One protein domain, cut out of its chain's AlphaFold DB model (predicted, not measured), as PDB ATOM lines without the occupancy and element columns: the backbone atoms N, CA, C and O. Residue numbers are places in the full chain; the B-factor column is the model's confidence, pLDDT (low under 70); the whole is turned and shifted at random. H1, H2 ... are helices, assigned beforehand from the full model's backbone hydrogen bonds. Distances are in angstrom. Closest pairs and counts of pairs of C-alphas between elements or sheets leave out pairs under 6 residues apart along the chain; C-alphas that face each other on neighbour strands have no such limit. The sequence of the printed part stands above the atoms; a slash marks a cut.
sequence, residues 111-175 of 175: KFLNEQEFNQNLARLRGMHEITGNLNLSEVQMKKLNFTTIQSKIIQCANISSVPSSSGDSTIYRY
ATOM      1  N   LYS A 111      -2.898   0.585 -16.658       84.25
ATOM      2  CA  LYS A 111      -3.862   0.120 -17.650       84.25
ATOM      3  C   LYS A 111      -3.363   0.424 -19.051       84.25
ATOM      4  O   LYS A 111      -3.155   1.582 -19.394       84.25
ATOM      5  N   PHE A 112      -3.240  -0.621 -19.865       87.88
ATOM      6  CA  PHE A 112      -2.998  -0.457 -21.290       87.88
ATOM      7  C   PHE A 112      -4.256   0.087 -21.970       87.88
ATOM      8  O   PHE A 112      -5.337  -0.483 -21.817       87.88
ATOM      9  N   LEU A 113      -4.100   1.177 -22.717       90.94
ATOM     10  CA  LEU A 113      -5.141   1.744 -23.566       90.94
ATOM     11  C   LEU A 113      -4.683   1.683 -25.017       90.94
ATOM     12  O   LEU A 113      -3.542   2.027 -25.337       90.94
ATOM     13  N   ASN A 114      -5.585   1.283 -25.904       92.25
ATOM     14  CA  ASN A 114      -5.376   1.491 -27.330       92.25
ATOM     15  C   ASN A 114      -5.774   2.924 -27.740       92.25
ATOM     16  O   ASN A 114      -6.413   3.663 -26.988       92.25
ATOM     17  N   GLU A 115      -5.400   3.329 -28.956       92.69
ATOM     18  CA  GLU A 115      -5.664   4.683 -29.458       92.69
ATOM     19  C   GLU A 115      -7.161   5.036 -29.477       92.69
ATOM     20  O   GLU A 115      -7.540   6.164 -29.155       92.69
ATOM     21  N   GLN A 116      -8.028   4.077 -29.808       93.62
ATOM     22  CA  GLN A 116      -9.473   4.292 -29.837       93.62
ATOM     23  C   GLN A 116     -10.020   4.581 -28.432       93.62
ATOM     24  O   GLN A 116     -10.756   5.552 -28.254       93.62
ATOM     25  N   GLU A 117      -9.645   3.779 -27.434       94.38
ATOM     26  CA  GLU A 117     -10.055   3.961 -26.036       94.38
ATOM     27  C   GLU A 117      -9.538   5.283 -25.462       94.38
ATOM     28  O   GLU A 117     -10.266   5.989 -24.757       94.38
ATOM     29  N   PHE A 118      -8.295   5.647 -25.782       93.00
ATOM     30  CA  PHE A 118      -7.719   6.926 -25.379       93.00
ATOM     31  C   PHE A 118      -8.511   8.096 -25.965       93.00
ATOM     32  O   PHE A 118      -8.940   8.981 -25.226       93.00
ATOM     33  N   ASN A 119      -8.785   8.073 -27.271       92.94
ATOM     34  CA  ASN A 119      -9.530   9.136 -27.945       92.94
ATOM     35  C   ASN A 119     -10.971   9.263 -27.425       92.94
ATOM     36  O   ASN A 119     -11.474  10.376 -27.277       92.94
ATOM     37  N   GLN A 120     -11.628   8.146 -27.101       94.94
ATOM     38  CA  GLN A 120     -12.951   8.156 -26.471       94.94
ATOM     39  C   GLN A 120     -12.917   8.804 -25.079       94.94
ATOM     40  O   GLN A 120     -13.764   9.645 -24.770       94.94
ATOM     41  N   ASN A 121     -11.927   8.458 -24.249       93.00
ATOM     42  CA  ASN A 121     -11.764   9.065 -22.928       93.00
ATOM     43  C   ASN A 121     -11.419  10.555 -23.017       93.00
ATOM     44  O   ASN A 121     -12.019  11.351 -22.294       93.00
ATOM     45  N   LEU A 122     -10.533  10.943 -23.938       91.69
ATOM     46  CA  LEU A 122     -10.189  12.338 -24.202       91.69
ATOM     47  C   LEU A 122     -11.429  13.139 -24.625       91.69
ATOM     48  O   LEU A 122     -11.722  14.178 -24.042       91.69
ATOM     49  N   ALA A 123     -12.217  12.631 -25.577       93.81
ATOM     50  CA  ALA A 123     -13.442  13.293 -26.026       93.81
ATOM     51  C   ALA A 123     -14.472  13.480 -24.899       93.81
ATOM     52  O   ALA A 123     -15.196  14.477 -24.894       93.81
ATOM     53  N   ARG A 124     -14.526  12.542 -23.945       95.06
ATOM     54  CA  ARG A 124     -15.422  12.592 -22.782       95.06
ATOM     55  C   ARG A 124     -14.945  13.560 -21.694       95.06
ATOM     56  O   ARG A 124     -15.784  14.138 -21.012       95.06
ATOM     57  N   LEU A 125     -13.633  13.695 -21.502       93.81
ATOM     58  CA  LEU A 125     -13.029  14.454 -20.397       93.81
ATOM     59  C   LEU A 125     -12.512  15.845 -20.797       93.81
ATOM     60  O   LEU A 125     -12.177  16.635 -19.921       93.81
ATOM     61  N   ARG A 126     -12.456  16.177 -22.089       90.25
ATOM     62  CA  ARG A 126     -11.973  17.483 -22.571       90.25
ATOM     63  C   ARG A 126     -12.718  18.685 -21.970       90.25
ATOM     64  O   ARG A 126     -13.873  18.581 -21.551       90.25
ATOM     65  N   GLY A 127     -12.096  19.862 -22.018       89.94
ATOM     66  CA  GLY A 127     -12.682  21.107 -21.522       89.94
ATOM     67  C   GLY A 127     -12.394  21.315 -20.038       89.94
ATOM     68  O   GLY A 127     -11.270  21.621 -19.664       89.94
ATOM     69  N   MET A 128     -13.400  21.174 -19.171       90.56
ATOM     70  CA  MET A 128     -13.259  21.538 -17.749       90.56
ATOM     71  C   MET A 128     -12.397  20.568 -16.919       90.56
ATOM     72  O   MET A 128     -12.099  20.884 -15.769       90.56
ATOM     73  N   HIS A 129     -11.983  19.417 -17.469       91.31
ATOM     74  CA  HIS A 129     -11.075  18.474 -16.795       91.31
ATOM     75  C   HIS A 129      -9.657  18.459 -17.384       91.31
ATOM     76  O   HIS A 129      -8.861  17.588 -17.036       91.31
ATOM     77  N   GLU A 130      -9.320  19.415 -18.254       91.31
ATOM     78  CA  GLU A 130      -7.973  19.547 -18.809       91.31
ATOM     79  C   GLU A 130      -7.147  20.542 -17.994       91.31
ATOM     80  O   GLU A 130      -7.547  21.681 -17.751       91.31
ATOM     81  N   ILE A 131      -5.956  20.105 -17.588       92.56
ATOM     82  CA  ILE A 131      -4.962  20.945 -16.926       92.56
ATOM     83  C   ILE A 131      -3.721  20.951 -17.806       92.56
ATOM     84  O   ILE A 131      -3.188  19.899 -18.152       92.56
ATOM     85  N   THR A 132      -3.256  22.147 -18.157       92.75
ATOM     86  CA  THR A 132      -2.028  22.338 -18.933       92.75
ATOM     87  C   THR A 132      -0.952  22.946 -18.044       92.75
ATOM     88  O   THR A 132      -1.224  23.842 -17.246       92.75
ATOM     89  N   GLY A 133       0.281  22.472 -18.197       93.38
ATOM     90  CA  GLY A 133       1.452  22.997 -17.505       93.38
ATOM     91  C   GLY A 133       2.664  23.022 -18.430       93.38
ATOM     92  O   GLY A 133       2.737  22.254 -19.386       93.38
ATOM     93  N   ASN A 134       3.618  23.901 -18.130       92.06
ATOM     94  CA  ASN A 134       4.880  24.010 -18.859       92.06
ATOM     95  C   ASN A 134       6.042  23.629 -17.938       92.06
ATOM     96  O   ASN A 134       6.047  23.994 -16.760       92.06
ATOM     97  N   LEU A 135       7.038  22.927 -18.479       88.50
ATOM     98  CA  LEU A 135       8.260  22.571 -17.763       88.50
ATOM     99  C   LEU A 135       9.426  23.412 -18.288       88.50
ATOM    100  O   LEU A 135       9.833  23.268 -19.439       88.50
ATOM    101  N   ASN A 136       9.985  24.269 -17.433       90.88
ATOM    102  CA  ASN A 136      11.153  25.074 -17.779       90.88
ATOM    103  C   ASN A 136      12.421  24.234 -17.625       90.88
ATOM    104  O   ASN A 136      12.745  23.776 -16.528       90.88
ATOM    105  N   LEU A 137      13.145  24.044 -18.724       88.75
ATOM    106  CA  LEU A 137      14.348  23.224 -18.773       88.75
ATOM    107  C   LEU A 137      15.536  24.051 -19.245       88.75
ATOM    108  O   LEU A 137      15.416  24.896 -20.126       88.75
ATOM    109  N   SER A 138      16.704  23.770 -18.676       93.06
ATOM    110  CA  SER A 138      17.970  24.315 -19.171       93.06
ATOM    111  C   SER A 138      18.331  23.734 -20.543       93.06
ATOM    112  O   SER A 138      17.946  22.610 -20.876       93.06
ATOM    113  N   GLU A 139      19.159  24.442 -21.316       91.06
ATOM    114  CA  GLU A 139      19.644  23.962 -22.623       91.06
ATOM    115  C   GLU A 139      20.304  22.576 -22.542       91.06
ATOM    116  O   GLU A 139      20.140  21.737 -23.429       91.06
ATOM    117  N   VAL A 140      21.029  22.305 -21.451       90.88
ATOM    118  CA  VAL A 140      21.682  21.012 -21.210       90.88
ATOM    119  C   VAL A 140      20.657  19.895 -21.004       90.88
ATOM    120  O   VAL A 140      20.874  18.775 -21.464       90.88
ATOM    121  N   GLN A 141      19.542  20.177 -20.323       87.12
ATOM    122  CA  GLN A 141      18.464  19.209 -20.120       87.12
ATOM    123  C   GLN A 141      17.694  18.963 -21.416       87.12
ATOM    124  O   GLN A 141      17.435  17.805 -21.738       87.12
ATOM    125  N   MET A 142      17.406  20.014 -22.192       84.94
ATOM    126  CA  MET A 142      16.731  19.868 -23.485       84.94
ATOM    127  C   MET A 142      17.513  18.970 -24.447       84.94
ATOM    128  O   MET A 142      16.925  18.101 -25.076       84.94
ATOM    129  N   LYS A 143      18.849  19.090 -24.492       87.38
ATOM    130  CA  LYS A 143      19.704  18.220 -25.325       87.38
ATOM    131  C   LYS A 143      19.633  16.731 -24.957       87.38
ATOM    132  O   LYS A 143      20.000  15.890 -25.770       87.38
ATOM    133  N   LYS A 144      19.203  16.396 -23.736       85.56
ATOM    134  CA  LYS A 144      19.072  15.011 -23.244       85.56
ATOM    135  C   LYS A 144      17.646  14.468 -23.356       85.56
ATOM    136  O   LYS A 144      17.430  13.276 -23.119       85.56
ATOM    137  N   LEU A 145      16.676  15.322 -23.679       84.31
ATOM    138  CA  LEU A 145      15.298  14.905 -23.862       84.31
ATOM    139  C   LEU A 145      15.101  14.304 -25.247       84.31
ATOM    140  O   LEU A 145      15.356  14.921 -26.273       84.31
ATOM    141  N   ASN A 146      14.599  13.083 -25.246       84.56
ATOM    142  CA  ASN A 146      14.044  12.399 -26.397       84.56
ATOM    143  C   ASN A 146      12.879  11.537 -25.896       84.56
ATOM    144  O   ASN A 146      12.656  11.444 -24.683       84.56
ATOM    145  N   PHE A 147      12.156  10.901 -26.817       82.44
ATOM    146  CA  PHE A 147      11.028  10.034 -26.485       82.44
ATOM    147  C   PHE A 147      11.362   9.017 -25.387       82.44
ATOM    148  O   PHE A 147      10.669   8.954 -24.376       82.44
ATOM    149  N   THR A 148      12.470   8.287 -25.531       85.94
ATOM    150  CA  THR A 148      12.899   7.255 -24.578       85.94
ATOM    151  C   THR A 148      13.163   7.832 -23.188       85.94
ATOM    152  O   THR A 148      12.723   7.264 -22.187       85.94
ATOM    153  N   THR A 149      13.848   8.976 -23.100       89.31
ATOM    154  CA  THR A 149      14.117   9.648 -21.822       89.31
ATOM    155  C   THR A 149      12.817  10.116 -21.165       89.31
ATOM    156  O   THR A 149      12.638   9.913 -19.963       89.31
ATOM    157  N   ILE A 150      11.901  10.714 -21.934       87.81
ATOM    158  CA  ILE A 150      10.604  11.204 -21.439       87.81
ATOM    159  C   ILE A 150       9.756  10.034 -20.943       87.81
ATOM    160  O   ILE A 150       9.315  10.043 -19.796       87.81
ATOM    161  N   GLN A 151       9.604   8.994 -21.763       88.06
ATOM    162  CA  GLN A 151       8.869   7.785 -21.413       88.06
ATOM    163  C   GLN A 151       9.431   7.136 -20.151       88.06
ATOM    164  O   GLN A 151       8.672   6.818 -19.242       88.06
ATOM    165  N   SER A 152      10.755   6.991 -20.053       88.94
ATOM    166  CA  SER A 152      11.390   6.428 -18.863       88.94
ATOM    167  C   SER A 152      11.088   7.254 -17.612       88.94
ATOM    168  O   SER A 152      10.759   6.685 -16.574       88.94
ATOM    169  N   LYS A 153      11.143   8.590 -17.700       89.88
ATOM    170  CA  LYS A 153      10.843   9.478 -16.568       89.88
ATOM    171  C   LYS A 153       9.378   9.434 -16.157       89.88
ATOM    172  O   LYS A 153       9.100   9.360 -14.965       89.88
ATOM    173  N   ILE A 154       8.460   9.438 -17.117       89.69
ATOM    174  CA  ILE A 154       7.023   9.361 -16.850       89.69
ATOM    175  C   ILE A 154       6.679   8.028 -16.192       89.69
ATOM    176  O   ILE A 154       6.083   8.025 -15.118       89.69
ATOM    177  N   ILE A 155       7.147   6.915 -16.767       87.31
ATOM    178  CA  ILE A 155       6.938   5.589 -16.187       87.31
ATOM    179  C   ILE A 155       7.594   5.520 -14.807       87.31
ATOM    180  O   ILE A 155       6.993   4.986 -13.898       87.31
ATOM    181  N   GLN A 156       8.779   6.092 -14.571       86.81
ATOM    182  CA  GLN A 156       9.381   6.125 -13.226       86.81
ATOM    183  C   GLN A 156       8.538   6.892 -12.199       86.81
ATOM    184  O   GLN A 156       8.543   6.510 -11.032       86.81
ATOM    185  N   CYS A 157       7.820   7.936 -12.608       88.44
ATOM    186  CA  CYS A 157       7.020   8.766 -11.708       88.44
ATOM    187  C   CYS A 157       5.595   8.242 -11.477       88.44
ATOM    188  O   CYS A 157       5.004   8.567 -10.449       88.44
ATOM    189  N   ALA A 158       5.037   7.481 -12.418       88.38
ATOM    190  CA  ALA A 158       3.668   6.987 -12.350       88.38
ATOM    191  C   ALA A 158       3.534   5.601 -12.984       88.38
ATOM    192  O   ALA A 158       4.159   5.297 -14.000       88.38
ATOM    193  N   ASN A 159       2.673   4.775 -12.403       88.62
ATOM    194  CA  ASN A 159       2.385   3.435 -12.891       88.62
ATOM    195  C   ASN A 159       1.432   3.459 -14.105       88.62
ATOM    196  O   ASN A 159       0.286   3.036 -14.015       88.62
ATOM    197  N   ILE A 160       1.886   4.011 -15.235       88.88
ATOM    198  CA  ILE A 160       1.096   4.189 -16.470       88.88
ATOM    199  C   ILE A 160       1.805   3.590 -17.693       88.88
ATOM    200  O   ILE A 160       2.992   3.259 -17.647       88.88
ATOM    201  N   SER A 161       1.082   3.419 -18.801       88.81
ATOM    202  CA  SER A 161       1.613   2.844 -20.046       88.81
ATOM    203  C   SER A 161       1.466   3.806 -21.215       88.81
ATOM    204  O   SER A 161       0.439   4.448 -21.347       88.81
ATOM    205  N   SER A 162       2.449   3.851 -22.113       89.56
ATOM    206  CA  SER A 162       2.336   4.645 -23.339       89.56
ATOM    207  C   SER A 162       1.213   4.142 -24.245       89.56
ATOM    208  O   SER A 162       1.105   2.935 -24.478       89.56
ATOM    209  N   VAL A 163       0.471   5.069 -24.841       91.31
ATOM    210  CA  VAL A 163      -0.574   4.779 -25.824       91.31
ATOM    211  C   VAL A 163      -0.023   4.996 -27.239       91.31
ATOM    212  O   VAL A 163       0.491   6.081 -27.529       91.31
ATOM    213  N   PRO A 164      -0.120   4.003 -28.143       86.12
ATOM    214  CA  PRO A 164       0.272   4.170 -29.541       86.12
ATOM    215  C   PRO A 164      -0.541   5.267 -30.248       86.12
ATOM    216  O   PRO A 164      -1.701   5.505 -29.916       86.12
ATOM    217  N   SER A 165       0.054   5.912 -31.253       83.94
ATOM    218  CA  SER A 165      -0.633   6.895 -32.100       83.94
ATOM    219  C   SER A 165      -0.363   6.625 -33.575       83.94
ATOM    220  O   SER A 165       0.793   6.493 -33.977       83.94
ATOM    221  N   SER A 166      -1.415   6.611 -34.393       82.75
ATOM    222  CA  SER A 166      -1.312   6.541 -35.850       82.75
ATOM    223  C   SER A 166      -1.067   7.905 -36.506       82.75
ATOM    224  O   SER A 166      -0.875   7.969 -37.717       82.75
ATOM    225  N   SER A 167      -1.094   9.007 -35.741       73.25
ATOM    226  CA  SER A 167      -1.063  10.379 -36.277       73.25
ATOM    227  C   SER A 167       0.277  10.804 -36.891       73.25
ATOM    228  O   SER A 167       0.350  11.881 -37.473       73.25
ATOM    229  N   GLY A 168       1.341  10.006 -36.748       68.62
ATOM    230  CA  GLY A 168       2.681  10.299 -37.280       68.62
ATOM    231  C   GLY A 168       3.400  11.491 -36.629       68.62
ATOM    232  O   GLY A 168       4.583  11.701 -36.889       68.62
ATOM    233  N   ASP A 169       2.719  12.253 -35.771       78.88
ATOM    234  CA  ASP A 169       3.292  13.370 -35.024       78.88
ATOM    235  C   ASP A 169       4.182  12.850 -33.890       78.88
ATOM    236  O   ASP A 169       3.706  12.397 -32.848       78.88
ATOM    237  N   SER A 170       5.496  12.924 -34.099       73.25
ATOM    238  CA  SER A 170       6.506  12.478 -33.137       73.25
ATOM    239  C   SER A 170       6.695  13.426 -31.949       73.25
ATOM    240  O   SER A 170       7.547  13.163 -31.102       73.25
ATOM    241  N   THR A 171       5.976  14.551 -31.900       80.75
ATOM    242  CA  THR A 171       6.099  15.548 -30.824       80.75
ATOM    243  C   THR A 171       5.052  15.382 -29.726       80.75
ATOM    244  O   THR A 171       5.219  15.933 -28.637       80.75
ATOM    245  N   ILE A 172       4.010  14.585 -29.978       86.12
ATOM    246  CA  ILE A 172       2.918  14.337 -29.036       86.12
ATOM    247  C   ILE A 172       3.063  12.938 -28.442       86.12
ATOM    248  O   ILE A 172       2.971  11.929 -29.140       86.12
ATOM    249  N   TYR A 173       3.220  12.878 -27.122       87.81
ATOM    250  CA  TYR A 173       3.291  11.626 -26.375       87.81
ATOM    251  C   TYR A 173       2.001  11.408 -25.587       87.81
ATOM    252  O   TYR A 173       1.504  12.329 -24.938       87.81
ATOM    253  N   ARG A 174       1.462  10.188 -25.647       89.44
ATOM    254  CA  ARG A 174       0.224   9.785 -24.969       89.44
ATOM    255  C   ARG A 174       0.538   8.676 -23.966       89.44
ATOM    256  O   ARG A 174       1.316   7.771 -24.282       89.44
ATOM    257  N   TYR A 175      -0.060   8.757 -22.784       88.69
ATOM    258  CA  TYR A 175       0.093   7.816 -21.672       88.69
ATOM    259  C   TYR A 175      -1.253   7.581 -20.992       88.69
ATOM    260  O   TYR A 175      -2.139   8.448 -21.174       88.69
TER     261      TYR A 175
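Overview. This is residues 111 to 175 of the 175 residues of the protein "Hypothetical protein" of Adineta steineri (UniProt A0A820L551). This is an open frame of three separate helices joined by loops: H1 at one end of the long axis, the short H2 at the other, and H3 set off from both. A long link, residues 126 to 138, of which 126 to 129, 131 to 136 and 138 stand free, spans from H1 to H2 along the length, while the last stretch, residues 158 to 175, runs out and folds back on itself in the space between H1 and H3. The printed part has 65 residues, with three named helices in the order H1, H2, H3 and no named strand; the class is all helix, though under half of the residues, 26 of 65, are in named elements. The whole is loose, with a radius of gyration of the C-alphas of 13.5 A, and only just elongated, spanning 38 by 25 by 24 A.

Arrangement. Begin with the two longest helices, H1 at residues 115 to 125 and H3 at residues 147 to 157; they are apart, with no C-alpha of the one within 8 A of the other. Look next at H2, residues 139 to 142, which is apart from H1 and also apart from H3. Between H1 and H2 you cross a long link of 13 residues. Between H2 and H3 there is a tight link of 4 residues. In the backbones of H1 and H3, every O i to N i+4 pair is within hydrogen-bond range; H2 is too short for such a pair, but its one O i to N i+3 pair is within range.

Along the chain. Find C-alpha 115 at (-5.664, 4.683, -29.458); from there H1 runs 15.2 A to C-alpha 125, through 11 residues. H2, from Glu 139 to Met 142, begins at C-alpha 139, (19.644, 23.962, -22.623). H3, also 11 residues, runs 15.4 A from Phe 147 to Cys 157, where C-alpha 157 stands at (7.020, 8.766, -11.708).

Size, cuts and confidence. The two C-alphas farthest apart are those of Arg 124 and Val 140, 38.1 A. Three stretches stand free: residues 123 to 129, of which 123 to 125 belong to H1; residues 131 to 136; and residues 138 to 144, of which 139 to 142 belong to H2. Without them, the body of 45 residues spans 31 by 24 by 20 A. The C-alphas of residues 158 to 175 lie 4 to 14 A from the mean of all C-alphas, and those of residues 126 to 138 lie 12 to 20 A from it. The printed part has no cut and ends at Tyr 175, the chain's last residue; the C-alphas of Lys 111 and Tyr 175 are 9.5 A apart. The mean pLDDT of the printed part is 88.4, and one residue, Gly 168, is under 70.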